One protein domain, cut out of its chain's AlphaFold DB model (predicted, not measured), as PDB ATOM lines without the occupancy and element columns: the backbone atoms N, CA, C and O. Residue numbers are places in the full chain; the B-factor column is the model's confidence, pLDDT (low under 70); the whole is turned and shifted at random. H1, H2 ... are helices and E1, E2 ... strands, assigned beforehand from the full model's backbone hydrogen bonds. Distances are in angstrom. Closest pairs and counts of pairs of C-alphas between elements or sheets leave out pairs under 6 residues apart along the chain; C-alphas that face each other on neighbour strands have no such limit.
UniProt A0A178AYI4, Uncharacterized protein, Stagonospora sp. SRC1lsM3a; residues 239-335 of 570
ATOM      1  N   ILE A 239     177.085-163.430 361.237       80.31
ATOM      2  CA  ILE A 239     177.159-162.982 359.843       80.31
ATOM      3  C   ILE A 239     175.825-162.326 359.483       80.31
ATOM      4  O   ILE A 239     174.783-162.974 359.538       80.31
ATOM      5  N   ILE A 240     175.847-161.054 359.079       81.31
ATOM      6  CA  ILE A 240     174.664-160.367 358.542       81.31
ATOM      7  C   ILE A 240     174.474-160.823 357.088       81.31
ATOM      8  O   ILE A 240     175.343-160.582 356.250       81.31
ATOM      9  N   THR A 241     173.363-161.500 356.789       74.88
ATOM     10  CA  THR A 241     173.047-162.045 355.454       74.88
ATOM     11  C   THR A 241     172.067-161.187 354.663       74.88
ATOM     12  O   THR A 241     172.113-161.204 353.437       74.88
ATOM     13  N   ALA A 242     171.217-160.407 355.330       73.31
ATOM     14  CA  ALA A 242     170.428-159.342 354.715       73.31
ATOM     15  C   ALA A 242     170.153-158.234 355.737       73.31
ATOM     16  O   ALA A 242     170.199-158.469 356.945       73.31
ATOM     17  N   MET A 243     169.860-157.027 355.261       82.00
ATOM     18  CA  MET A 243     169.533-155.883 356.109       82.00
ATOM     19  C   MET A 243     168.689-154.887 355.310       82.00
ATOM     20  O   MET A 243     169.117-154.459 354.239       82.00
ATOM     21  N   TYR A 244     167.507-154.528 355.809       79.62
ATOM     22  CA  TYR A 244     166.588-153.596 355.147       79.62
ATOM     23  C   TYR A 244     165.691-152.855 356.146       79.62
ATOM     24  O   TYR A 244     165.451-153.323 357.257       79.62
ATOM     25  N   GLU A 245     165.207-151.679 355.755       82.50
ATOM     26  CA  GLU A 245     164.327-150.838 356.571       82.50
ATOM     27  C   GLU A 245     162.886-151.341 356.396       82.50
ATOM     28  O   GLU A 245     162.388-151.402 355.272       82.50
ATOM     29  N   THR A 246     162.233-151.772 357.479       79.44
ATOM     30  CA  THR A 246     160.876-152.350 357.436       79.44
ATOM     31  C   THR A 246     159.786-151.352 357.798       79.44
ATOM     32  O   THR A 246     158.670-151.478 357.300       79.44
ATOM     33  N   ALA A 247     160.085-150.357 358.637       79.56
ATOM     34  CA  ALA A 247     159.135-149.306 358.986       79.56
ATOM     35  C   ALA A 247     159.831-147.963 359.245       79.56
ATOM     36  O   ALA A 247     160.776-147.872 360.026       79.56
ATOM     37  N   PHE A 248     159.300-146.900 358.642       80.62
ATOM     38  CA  PHE A 248     159.774-145.526 358.804       80.62
ATOM     39  C   PHE A 248     158.647-144.670 359.388       80.62
ATOM     40  O   PHE A 248     157.745-144.227 358.676       80.62
ATOM     41  N   THR A 249     158.661-144.461 360.705       79.00
ATOM     42  CA  THR A 249     157.607-143.716 361.414       79.00
ATOM     43  C   THR A 249     158.066-142.298 361.752       79.00
ATOM     44  O   THR A 249     159.227-141.945 361.570       79.00
ATOM     45  N   ARG A 250     157.176-141.443 362.274       78.25
ATOM     46  CA  ARG A 250     157.569-140.095 362.738       78.25
ATOM     47  C   ARG A 250     158.471-140.117 363.981       78.25
ATOM     48  O   ARG A 250     159.120-139.108 364.244       78.25
ATOM     49  N   THR A 251     158.490-141.221 364.725       81.88
ATOM     50  CA  THR A 251     159.110-141.354 366.054       81.88
ATOM     51  C   THR A 251     160.317-142.287 366.076       81.88
ATOM     52  O   THR A 251     161.231-142.055 366.859       81.88
ATOM     53  N   ALA A 252     160.352-143.299 365.211       88.25
ATOM     54  CA  ALA A 252     161.431-144.280 365.118       88.25
ATOM     55  C   ALA A 252     161.560-144.878 363.708       88.25
ATOM     56  O   ALA A 252     160.592-144.911 362.937       88.25
ATOM     57  N   ASN A 253     162.751-145.385 363.403       83.75
ATOM     58  CA  ASN A 253     163.050-146.136 362.187       83.75
ATOM     59  C   ASN A 253     163.335-147.596 362.602       83.75
ATOM     60  O   ASN A 253     164.089-147.818 363.552       83.75
ATOM     61  N   VAL A 254     162.735-148.580 361.927       84.94
ATOM     62  CA  VAL A 254     162.900-150.013 362.227       84.94
ATOM     63  C   VAL A 254     163.661-150.691 361.094       84.94
ATOM     64  O   VAL A 254     163.197-150.727 359.954       84.94
ATOM     65  N   ASN A 255     164.812-151.269 361.430       85.25
ATOM     66  CA  ASN A 255     165.651-152.037 360.514       85.25
ATOM     67  C   ASN A 255     165.537-153.528 360.833       85.25
ATOM     68  O   ASN A 255     165.788-153.920 361.971       85.25
ATOM     69  N   LEU A 256     165.246-154.372 359.845       85.38
ATOM     70  CA  LEU A 256     165.382-155.822 359.974       85.38
ATOM     71  C   LEU A 256     166.755-156.276 359.475       85.38
ATOM     72  O   LEU A 256     167.168-155.948 358.365       85.38
ATOM     73  N   TYR A 257     167.421-157.094 360.280       86.38
ATOM     74  CA  TYR A 257     168.662-157.792 359.979       86.38
ATOM     75  C   TYR A 257     168.362-159.291 359.917       86.38
ATOM     76  O   TYR A 257     167.841-159.859 360.876       86.38
ATOM     77  N   LYS A 258     168.711-159.957 358.817       82.56
ATOM     78  CA  LYS A 258     168.774-161.423 358.769       82.56
ATOM     79  C   LYS A 258     170.196-161.843 359.085       82.56
ATOM     80  O   LYS A 258     171.141-161.317 358.494       82.56
ATOM     81  N   LEU A 259     170.343-162.753 360.037       88.31
ATOM     82  CA  LEU A 259     171.623-163.157 360.596       88.31
ATOM     83  C   LEU A 259     171.798-164.667 360.494       88.31
ATOM     84  O   LEU A 259     170.852-165.415 360.719       88.31
ATOM     85  N   LEU A 260     173.028-165.106 360.242       82.44
ATOM     86  CA  LEU A 260     173.499-166.432 360.624       82.44
ATOM     87  C   LEU A 260     174.289-166.283 361.926       82.44
ATOM     88  O   LEU A 260     175.294-165.574 361.966       82.44
ATOM     89  N   TYR A 261     173.818-166.940 362.982       86.06
ATOM     90  CA  TYR A 261     174.439-166.960 364.305       86.06
ATOM     91  C   TYR A 261     175.028-168.341 364.590       86.06
ATOM     92  O   TYR A 261     174.333-169.352 364.475       86.06
ATOM     93  N   LEU A 262     176.309-168.387 364.949       82.12
ATOM     94  CA  LEU A 262     177.024-169.611 365.296       82.12
ATOM     95  C   LEU A 262     176.790-169.934 366.778       82.12
ATOM     96  O   LEU A 262     177.560-169.521 367.639       82.12
ATOM     97  N   ARG A 263     175.712-170.667 367.081       75.50
ATOM     98  CA  ARG A 263     175.338-171.016 368.465       75.50
ATOM     99  C   ARG A 263     176.322-171.997 369.109       75.50
ATOM    100  O   ARG A 263     176.621-171.903 370.292       75.50
ATOM    101  N   GLU A 264     176.789-172.958 368.321       76.00
ATOM    102  CA  GLU A 264     177.825-173.939 368.661       76.00
ATOM    103  C   GLU A 264     178.670-174.172 367.395       76.00
ATOM    104  O   GLU A 264     178.175-173.912 366.291       76.00
ATOM    105  N   PRO A 265     179.899-174.713 367.484       73.25
ATOM    106  CA  PRO A 265     180.669-175.100 366.303       73.25
ATOM    107  C   PRO A 265     179.835-175.939 365.319       73.25
ATOM    108  O   PRO A 265     179.258-176.963 365.684       73.25
ATOM    109  N   ARG A 266     179.763-175.482 364.061       63.69
ATOM    110  CA  ARG A 266     178.932-176.025 362.962       63.69
ATOM    111  C   ARG A 266     177.406-175.906 363.116       63.69
ATOM    112  O   ARG A 266     176.700-176.265 362.174       63.69
ATOM    113  N   ARG A 267     176.866-175.380 364.222       72.81
ATOM    114  CA  ARG A 267     175.428-175.084 364.368       72.81
ATOM    115  C   ARG A 267     175.147-173.612 364.103       72.81
ATOM    116  O   ARG A 267     175.179-172.778 365.007       72.81
ATOM    117  N   TRP A 268     174.825-173.328 362.849       79.94
ATOM    118  CA  TRP A 268     174.269-172.047 362.437       79.94
ATOM    119  C   TRP A 268     172.757-172.025 362.664       79.94
ATOM    120  O   TRP A 268     172.044-172.909 362.192       79.94
ATOM    121  N   SER A 269     172.264-170.996 363.345       81.44
ATOM    122  CA  SER A 269     170.844-170.642 363.372       81.44
ATOM    123  C   SER A 269     170.626-169.401 362.515       81.44
ATOM    124  O   SER A 269     171.366-168.426 362.647       81.44
ATOM    125  N   ILE A 270     169.606-169.423 361.655       81.81
ATOM    126  CA  ILE A 270     169.075-168.188 361.074       81.81
ATOM    127  C   ILE A 270     168.299-167.469 362.181       81.81
ATOM    128  O   ILE A 270     167.534-168.102 362.909       81.81
ATOM    129  N   ILE A 271     168.522-166.165 362.331       85.12
ATOM    130  CA  ILE A 271     167.791-165.303 363.266       85.12
ATOM    131  C   ILE A 271     167.380-164.042 362.512       85.12
ATOM    132  O   ILE A 271     168.200-163.420 361.830       85.12
ATOM    133  N   ASN A 272     166.117-163.648 362.651       84.25
ATOM    134  CA  ASN A 272     165.630-162.360 362.176       84.25
ATOM    135  C   ASN A 272     165.675-161.387 363.361       84.25
ATOM    136  O   ASN A 272     165.063-161.651 364.390       84.25
ATOM    137  N   VAL A 273     166.402-160.279 363.249       87.06
ATOM    138  CA  VAL A 273     166.529-159.280 364.320       87.06
ATOM    139  C   VAL A 273     165.994-157.951 363.816       87.06
ATOM    140  O   VAL A 273     166.593-157.352 362.926       87.06
ATOM    141  N   SER A 274     164.875-157.478 364.360       87.19
ATOM    142  CA  SER A 274     164.396-156.117 364.106       87.19
ATOM    143  C   SER A 274     164.941-155.179 365.173       87.19
ATOM    144  O   SER A 274     164.897-155.482 366.362       87.19
ATOM    145  N   ILE A 275     165.485-154.041 364.751       87.69
ATOM    146  CA  ILE A 275     166.057-153.034 365.642       87.69
ATOM    147  C   ILE A 275     165.298-151.729 365.441       87.69
ATOM    148  O   ILE A 275     165.379-151.121 364.371       87.69
ATOM    149  N   GLU A 276     164.557-151.313 366.466       87.62
ATOM    150  CA  GLU A 276     163.880-150.021 366.512       87.62
ATOM    151  C   GLU A 276     164.830-148.956 367.071       87.62
ATOM    152  O   GLU A 276     165.359-149.073 368.181       87.62
ATOM    153  N   VAL A 277     165.039-147.899 366.283       84.44
ATOM    154  CA  VAL A 277     165.917-146.776 366.612       84.44
ATOM    155  C   VAL A 277     165.080-145.495 366.687       84.44
ATOM    156  O   VAL A 277     164.622-145.010 365.646       84.44
ATOM    157  N   PRO A 278     164.867-144.918 367.885       85.38
ATOM    158  CA  PRO A 278     164.158-143.651 368.039       85.38
ATOM    159  C   PRO A 278     164.832-142.514 367.265       85.38
ATOM    160  O   PRO A 278     166.057-142.361 367.286       85.38
ATOM    161  N   ARG A 279     164.032-141.677 366.601       81.94
ATOM    162  CA  ARG A 279     164.536-140.513 365.866       81.94
ATOM    163  C   ARG A 279     165.164-139.490 366.801       81.94
ATOM    164  O   ARG A 279     164.669-139.239 367.896       81.94
ATOM    165  N   GLY A 280     166.255-138.883 366.349       80.19
ATOM    166  CA  GLY A 280     167.075-137.991 367.165       80.19
ATOM    167  C   GLY A 280     167.997-138.714 368.152       80.19
ATOM    168  O   GLY A 280     168.852-138.056 368.745       80.19
ATOM    169  N   SER A 281     167.900-140.043 368.302       81.81
ATOM    170  CA  SER A 281     168.897-140.813 369.052       81.81
ATOM    171  C   SER A 281     170.270-140.713 368.387       81.81
ATOM    172  O   SER A 281     170.397-140.699 367.157       81.81
ATOM    173  N   ARG A 282     171.334-140.742 369.199       78.44
ATOM    174  CA  ARG A 282     172.723-140.787 368.705       78.44
ATOM    175  C   ARG A 282     172.991-141.961 367.755       78.44
ATOM    176  O   ARG A 282     173.895-141.861 366.927       78.44
ATOM    177  N   PHE A 283     172.212-143.042 367.849       74.50
ATOM    178  CA  PHE A 283     172.362-144.240 367.019       74.50
ATOM    179  C   PHE A 283     171.760-144.098 365.612       74.50
ATOM    180  O   PHE A 283     172.209-144.795 364.705       74.50
ATOM    181  N   GLU A 284     170.835-143.158 365.379       77.81
ATOM    182  CA  GLU A 284     170.143-143.001 364.086       77.81
ATOM    183  C   GLU A 284     171.130-142.843 362.913       77.81
ATOM    184  O   GLU A 284     170.996-143.508 361.889       77.81
ATOM    185  N   ARG A 285     172.193-142.046 363.084       73.19
ATOM    186  CA  ARG A 285     173.214-141.820 362.040       73.19
ATOM    187  C   ARG A 285     174.068-143.047 361.707       73.19
ATOM    188  O   ARG A 285     174.618-143.112 360.613       73.19
ATOM    189  N   PHE A 286     174.207-143.988 362.637       66.38
ATOM    190  CA  PHE A 286     174.952-145.234 362.420       66.38
ATOM    191  C   PHE A 286     174.069-146.307 361.772       66.38
ATOM    192  O   PHE A 286     174.573-147.157 361.041       66.38
ATOM    193  N   MET A 287     172.756-146.218 362.004       70.88
ATOM    194  CA  MET A 287     171.739-147.186 361.589       70.88
ATOM    195  C   MET A 287     170.958-146.755 360.332       70.88
ATOM    196  O   MET A 287     170.058-147.466 359.905       70.88
ATOM    197  N   GLN A 288     171.280-145.618 359.706       74.88
ATOM    198  CA  GLN A 288     170.680-145.213 358.426       74.88
ATOM    199  C   GLN A 288     171.229-146.053 357.265       74.88
ATOM    200  O   GLN A 288     172.377-145.888 356.839       74.88
ATOM    201  N   LEU A 289     170.382-146.930 356.721       70.62
ATOM    202  CA  LEU A 289     170.763-147.883 355.674       70.62
ATOM    203  C   LEU A 289     171.003-147.208 354.314       70.62
ATOM    204  O   LEU A 289     171.857-147.632 353.540       70.62
ATOM    205  N   SER A 290     170.288-146.111 354.050       56.88
ATOM    206  CA  SER A 290     170.229-145.405 352.763       56.88
ATOM    207  C   SER A 290     171.547-144.786 352.268       56.88
ATOM    208  O   SER A 290     171.625-144.392 351.106       56.88
ATOM    209  N   ASN A 291     172.583-144.698 353.111       49.97
ATOM    210  CA  ASN A 291     173.847-144.015 352.796       49.97
ATOM    211  C   ASN A 291     175.109-144.899 352.851       49.97
ATOM    212  O   ASN A 291     176.195-144.421 352.511       49.97
ATOM    213  N   GLN A 292     175.021-146.173 353.256       50.88
ATOM    214  CA  GLN A 292     176.199-147.044 353.395       50.88
ATOM    215  C   GLN A 292     176.272-148.084 352.274       50.88
ATOM    216  O   GLN A 292     175.469-149.008 352.219       50.88
ATOM    217  N   LYS A 293     177.287-147.983 351.401       47.16
ATOM    218  CA  LYS A 293     177.499-148.963 350.315       47.16
ATOM    219  C   LYS A 293     177.850-150.372 350.813       47.16
ATOM    220  O   LYS A 293     177.557-151.325 350.109       47.16
ATOM    221  N   PHE A 294     178.451-150.485 352.001       45.06
ATOM    222  CA  PHE A 294     178.614-151.736 352.748       45.06
ATOM    223  C   PHE A 294     178.580-151.434 354.260       45.06
ATOM    224  O   PHE A 294     179.376-150.605 354.712       45.06
ATOM    225  N   PRO A 295     177.700-152.075 355.053       46.94
ATOM    226  CA  PRO A 295     177.532-151.800 356.481       46.94
ATOM    227  C   PRO A 295     178.524-152.619 357.327       46.94
ATOM    228  O   PRO A 295     178.169-153.583 358.002       46.94
ATOM    229  N   HIS A 296     179.806-152.257 357.284       50.31
ATOM    230  CA  HIS A 296     180.861-152.933 358.050       50.31
ATOM    231  C   HIS A 296     181.127-152.260 359.408       50.31
ATOM    232  O   HIS A 296     182.232-151.773 359.648       50.31
ATOM    233  N   GLN A 297     180.142-152.229 360.316       51.59
ATOM    234  CA  GLN A 297     180.364-151.769 361.697       51.59
ATOM    235  C   GLN A 297     179.825-152.749 362.750       51.59
ATOM    236  O   GLN A 297     178.631-152.996 362.845       51.59
ATOM    237  N   ASN A 298     180.765-153.291 363.536       52.38
ATOM    238  CA  ASN A 298     180.599-154.072 364.769       52.38
ATOM    239  C   ASN A 298     179.354-154.982 364.879       52.38
ATOM    240  O   ASN A 298     178.436-154.667 365.636       52.38
ATOM    241  N   PRO A 299     179.405-156.213 364.322       57.69
ATOM    242  CA  PRO A 299     178.570-157.302 364.832       57.69
ATOM    243  C   PRO A 299     178.725-157.486 366.353       57.69
ATOM    244  O   PRO A 299     177.749-157.815 367.004       57.69
ATOM    245  N   ARG A 300     179.901-157.192 366.939       64.44
ATOM    246  CA  ARG A 300     180.254-157.429 368.357       64.44
ATOM    247  C   ARG A 300     179.195-157.039 369.399       64.44
ATOM    248  O   ARG A 300     179.001-157.797 370.343       64.44
ATOM    249  N   GLU A 301     178.532-155.891 369.269       68.88
ATOM    250  CA  GLU A 301     177.498-155.491 370.243       68.88
ATOM    251  C   GLU A 301     176.211-156.305 370.065       68.88
ATOM    252  O   GLU A 301     175.615-156.759 371.040       68.88
ATOM    253  N   LEU A 302     175.835-156.589 368.818       71.06
ATOM    254  CA  LEU A 302     174.714-157.464 368.485       71.06
ATOM    255  C   LEU A 302     175.022-158.924 368.882       71.06
ATOM    256  O   LEU A 302     174.164-159.620 369.408       71.06
ATOM    257  N   THR A 303     176.270-159.368 368.740       73.69
ATOM    258  CA  THR A 303     176.770-160.659 369.228       73.69
ATOM    259  C   THR A 303     176.641-160.777 370.750       73.69
ATOM    260  O   THR A 303     176.120-161.780 371.228       73.69
ATOM    261  N   ARG A 304     177.015-159.745 371.528       76.00
ATOM    262  CA  ARG A 304     176.770-159.707 372.989       76.00
ATOM    263  C   ARG A 304     175.281-159.797 373.327       76.00
ATOM    264  O   ARG A 304     174.914-160.517 374.252       76.00
ATOM    265  N   VAL A 305     174.439-159.083 372.575       74.12
ATOM    266  CA  VAL A 305     172.978-159.166 372.700       74.12
ATOM    267  C   VAL A 305     172.505-160.603 372.483       74.12
ATOM    268  O   VAL A 305     171.882-161.147 373.388       74.12
ATOM    269  N   LEU A 306     172.855-161.252 371.368       78.19
ATOM    270  CA  LEU A 306     172.436-162.630 371.074       78.19
ATOM    271  C   LEU A 306     172.951-163.643 372.113       78.19
ATOM    272  O   LEU A 306     172.179-164.499 372.539       78.19
ATOM    273  N   HIS A 307     174.194-163.508 372.591       79.44
ATOM    274  CA  HIS A 307     174.748-164.361 373.657       79.44
ATOM    275  C   HIS A 307     174.004-164.230 374.994       79.44
ATOM    276  O   HIS A 307     173.939-165.193 375.750       79.44
ATOM    277  N   SER A 308     173.412-163.068 375.300       76.75
ATOM    278  CA  SER A 308     172.572-162.913 376.501       76.75
ATOM    279  C   SER A 308     171.234-163.664 376.411       76.75
ATOM    280  O   SER A 308     170.617-163.968 377.433       76.75
ATOM    281  N   LEU A 309     170.798-164.022 375.199       74.50
ATOM    282  CA  LEU A 309     169.544-164.722 374.942       74.50
ATOM    283  C   LEU A 309     169.801-166.238 374.857       74.50
ATOM    284  O   LEU A 309     169.760-166.836 373.787       74.50
ATOM    285  N   ASN A 310     170.021-166.898 375.997       66.62
ATOM    286  CA  ASN A 310     170.376-168.332 376.061       66.62
ATOM    287  C   ASN A 310     169.432-169.300 375.293       66.62
ATOM    288  O   ASN A 310     169.813-170.438 375.005       66.62
ATOM    289  N   ASN A 311     168.210-168.863 374.956       74.00
ATOM    290  CA  ASN A 311     167.115-169.688 374.438       74.00
ATOM    291  C   ASN A 311     166.625-169.339 373.013       74.00
ATOM    292  O   ASN A 311     165.535-169.783 372.653       74.00
ATOM    293  N   ILE A 312     167.377-168.599 372.180       75.69
ATOM    294  CA  ILE A 312     166.943-168.365 370.780       75.69
ATOM    295  C   ILE A 312     166.781-169.712 370.046       75.69
ATOM    296  O   ILE A 312     167.657-170.579 370.128       75.69
ATOM    297  N   GLN A 313     165.666-169.904 369.337       77.00
ATOM    298  CA  GLN A 313     165.444-171.050 368.446       77.00
ATOM    299  C   GLN A 313     165.837-170.684 367.004       77.00
ATOM    300  O   GLN A 313     165.962-169.504 366.672       77.00
ATOM    301  N   ALA A 314     166.018-171.670 366.123       70.12
ATOM    302  CA  ALA A 314     166.155-171.368 364.697       70.12
ATOM    303  C   ALA A 314     164.922-170.587 364.197       70.12
ATOM    304  O   ALA A 314     163.812-170.818 364.671       70.12
ATOM    305  N   ASP A 315     165.147-169.624 363.301       68.88
ATOM    306  CA  ASP A 315     164.128-168.779 362.664       68.88
ATOM    307  C   ASP A 315     163.305-167.883 363.621       68.88
ATOM    308  O   ASP A 315     162.308-167.275 363.223       68.88
ATOM    309  N   SER A 316     163.770-167.709 364.866       74.38
ATOM    310  CA  SER A 316     163.193-166.751 365.826       74.38
ATOM    311  C   SER A 316     163.269-165.302 365.329       74.38
ATOM    312  O   SER A 316     164.244-164.904 364.679       74.38
ATOM    313  N   HIS A 317     162.278-164.494 365.718       78.75
ATOM    314  CA  HIS A 317     162.307-163.037 365.602       78.75
ATOM    315  C   HIS A 317     162.731-162.397 366.938       78.75
ATOM    316  O   HIS A 317     162.110-162.604 367.975       78.75
ATOM    317  N   VAL A 318     163.811-161.617 366.940       82.12
ATOM    318  CA  VAL A 318     164.251-160.851 368.117       82.12
ATOM    319  C   VAL A 318     164.003-159.376 367.844       82.12
ATOM    320  O   VAL A 318     164.592-158.820 366.919       82.12
ATOM    321  N   HIS A 319     163.167-158.732 368.655       82.56
ATOM    322  CA  HIS A 319     162.943-157.297 368.574       82.56
ATOM    323  C   HIS A 319     163.801-156.559 369.612       82.56
ATOM    324  O   HIS A 319     163.776-156.863 370.808       82.56
ATOM    325  N   VAL A 320     164.589-155.591 369.149       82.50
ATOM    326  CA  VAL A 320     165.552-154.825 369.949       82.50
ATOM    327  C   VAL A 320     165.179-153.349 369.879       82.50
ATOM    328  O   VAL A 320     165.408-152.697 368.863       82.50
ATOM    329  N   ASN A 321     164.637-152.796 370.959       79.12
ATOM    330  CA  ASN A 321     164.343-151.367 371.043       79.12
ATOM    331  C   ASN A 321     165.507-150.646 371.750       79.12
ATOM    332  O   ASN A 321     165.897-151.003 372.869       79.12
ATOM    333  N   ILE A 322     166.105-149.658 371.075       78.00
ATOM    334  CA  ILE A 322     167.236-148.888 371.608       78.00
ATOM    335  C   ILE A 322     166.718-147.683 372.402       78.00
ATOM    336  O   ILE A 322     166.479-146.612 371.844       78.00
ATOM    337  N   VAL A 323     166.618-147.822 373.726       78.31
ATOM    338  CA  VAL A 323     166.219-146.722 374.614       78.31
ATOM    339  C   VAL A 323     167.446-145.886 374.991       78.31
ATOM    340  O   VAL A 323     168.340-146.317 375.724       78.31
ATOM    341  N   ASP A 324     167.502-144.657 374.483       73.00
ATOM    342  CA  ASP A 324     168.641-143.755 374.666       73.00
ATOM    343  C   ASP A 324     168.564-143.022 376.021       73.00
ATOM    344  O   ASP A 324     168.038-141.915 376.123       73.00
ATOM    345  N   THR A 325     169.054-143.657 377.094       70.50
ATOM    346  CA  THR A 325     169.079-143.040 378.433       70.50
ATOM    347  C   THR A 325     170.325-142.171 378.644       70.50
ATOM    348  O   THR A 325     171.395-142.432 378.080       70.50
ATOM    349  N   CYS A 326     170.202-141.134 379.482       53.94
ATOM    350  CA  CYS A 326     171.252-140.148 379.776       53.94
ATOM    351  C   CYS A 326     172.428-140.735 380.586       53.94
ATOM    352  O   CYS A 326     172.607-140.440 381.763       53.94
ATOM    353  N   GLY A 327     173.240-141.561 379.930       63.72
ATOM    354  CA  GLY A 327     174.469-142.153 380.463       63.72
ATOM    355  C   GLY A 327     174.888-143.410 379.701       63.72
ATOM    356  O   GLY A 327     176.066-143.605 379.416       63.72
ATOM    357  N   SER A 328     173.931-144.249 379.298       61.50
ATOM    358  CA  SER A 328     174.173-145.493 378.552       61.50
ATOM    359  C   SER A 328     172.960-145.871 377.694       61.50
ATOM    360  O   SER A 328     171.833-145.554 378.075       61.50
ATOM    361  N   PRO A 329     173.146-146.529 376.536       60.81
ATOM    362  CA  PRO A 329     172.026-147.139 375.829       60.81
ATOM    363  C   PRO A 329     171.434-148.258 376.690       60.81
ATOM    364  O   PRO A 329     172.154-149.169 377.098       60.81
ATOM    365  N   LEU A 330     170.132-148.198 376.960       62.44
ATOM    366  CA  LEU A 330     169.399-149.304 377.559       62.44
ATOM    367  C   LEU A 330     168.768-150.106 376.416       62.44
ATOM    368  O   LEU A 330     167.853-149.637 375.743       62.44
ATOM    369  N   LEU A 331     169.292-151.304 376.166       64.12
ATOM    370  CA  LEU A 331     168.759-152.202 375.144       64.12
ATOM    371  C   LEU A 331     167.579-152.975 375.735       64.12
ATOM    372  O   LEU A 331     167.771-153.854 376.575       64.12
ATOM    373  N   VAL A 332     166.362-152.633 375.308       69.38
ATOM    374  CA  VAL A 332     165.148-153.364 375.684       69.38
ATOM    375  C   VAL A 332     164.955-154.496 374.682       69.38
ATOM    376  O   VAL A 332     164.823-154.267 373.479       69.38
ATOM    377  N   LEU A 333     164.994-155.730 375.186       66.38
ATOM    378  CA  LEU A 333     164.999-156.950 374.385       66.38
ATOM    379  C   LEU A 333     163.661-157.674 374.502       66.38
ATOM    380  O   LEU A 333     163.398-158.360 375.489       66.38
ATOM    381  N   ASN A 334     162.845-157.545 373.459       65.50
ATOM    382  CA  ASN A 334     161.579-158.247 373.319       65.50
ATOM    383  C   ASN A 334     161.803-159.460 372.406       65.50
ATOM    384  O   ASN A 334     161.861-159.335 371.183       65.50
ATOM    385  N   ILE A 335     161.952-160.651 372.994       63.78
ATOM    386  CA  ILE A 335     161.961-161.893 372.211       63.78
ATOM    387  C   ILE A 335     160.519-162.219 371.823       63.78
ATOM    388  O   ILE A 335     159.776-162.830 372.594       63.78
TER     389      ILE A 335
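What this domain is: This is residues 239 to 335 of the 570 residues of an uncharacterized protein of Stagonospora sp. SRC1lsM3a (UniProt A0A178AYI4). One strongly twisted sheet of five strands curls round the helix H2, which lies over one of its faces, while the four-residue helix H1 only grazes the sheet. The long hairpin of E2 and E3 runs the length of the domain, with E1 beside E2, and E4 and E5 on the other side of E3. The printed part has 97 residues, with E1, E2, E3, H1, H2, E4 and E5 along the chain; the sheet is mixed, in the order E1, E2, E3, E4, E5, and the class is mixed, helices and strands. The whole is compact, with a radius of gyration of the C-alphas of 13.4 A and spans of 40 by 30 by 21 A.

How they stand to each other: E1, residues 239 to 248, E2, residues 252 to 264, and E3, residues 267 to 278, form a meander, each strand the antiparallel neighbour of the one before. N 244 and O 256 are 2.9 A apart across E1 and E2, and N 257 and O 273 are 2.8 A apart across the hairpin of E2 and E3, within hydrogen-bond range. E4, residues 317 to 324, is parallel to E3, at 36 degrees, with N 320 and O 274 2.8 A apart. E5, residues 329 to 335, forms an antiparallel hairpin with E4, with N 321 and O 332 2.9 A apart; E1 and E5 are the edge strands. E1 bends by 55 degrees at residue 242, and E2 by 53 degrees at residue 258. H2, residues 299 to 308, is on the sheet, in two layers, a helix on one face of a sheet; its closest C-alphas to E1 are those of Pro 299 and Ile 239, 7.7 A apart, and it is near E2. H1, residues 284 to 287, only grazes the sheet; the C-alphas of Glu 284 and Val 277 of E3 are 6.2 A apart. E3, H1, H2 and E4 make a strand-helix-strand unit, two parallel strands with helices between, whose crossover is left-handed. H1 and H2 are apart. In H2 every O i to N i+4 pair is within hydrogen-bond range; H1 is too short for such a pair.

Where its parts are: E1 begins at C-alpha 239 (177.159, -162.982, 359.843) and is 24.7 A long. E2 is 34.1 A, E3 33.6 A, E4 22.2 A and E5 18.2 A. H1 is 5.1 A and H2 14.3 A. E5 ends at C-alpha 335 (161.961, -161.893, 372.211).

The domain as a whole: The C-alphas farthest apart are those of Arg 250 and Pro 265, 42.1 A. The printed part has no cut. The link from H1 to H2, 11 residues, is long. The mean pLDDT of the printed part is 74.0; 26 residues are under 70, among them 290 to 301 and 326 to 335.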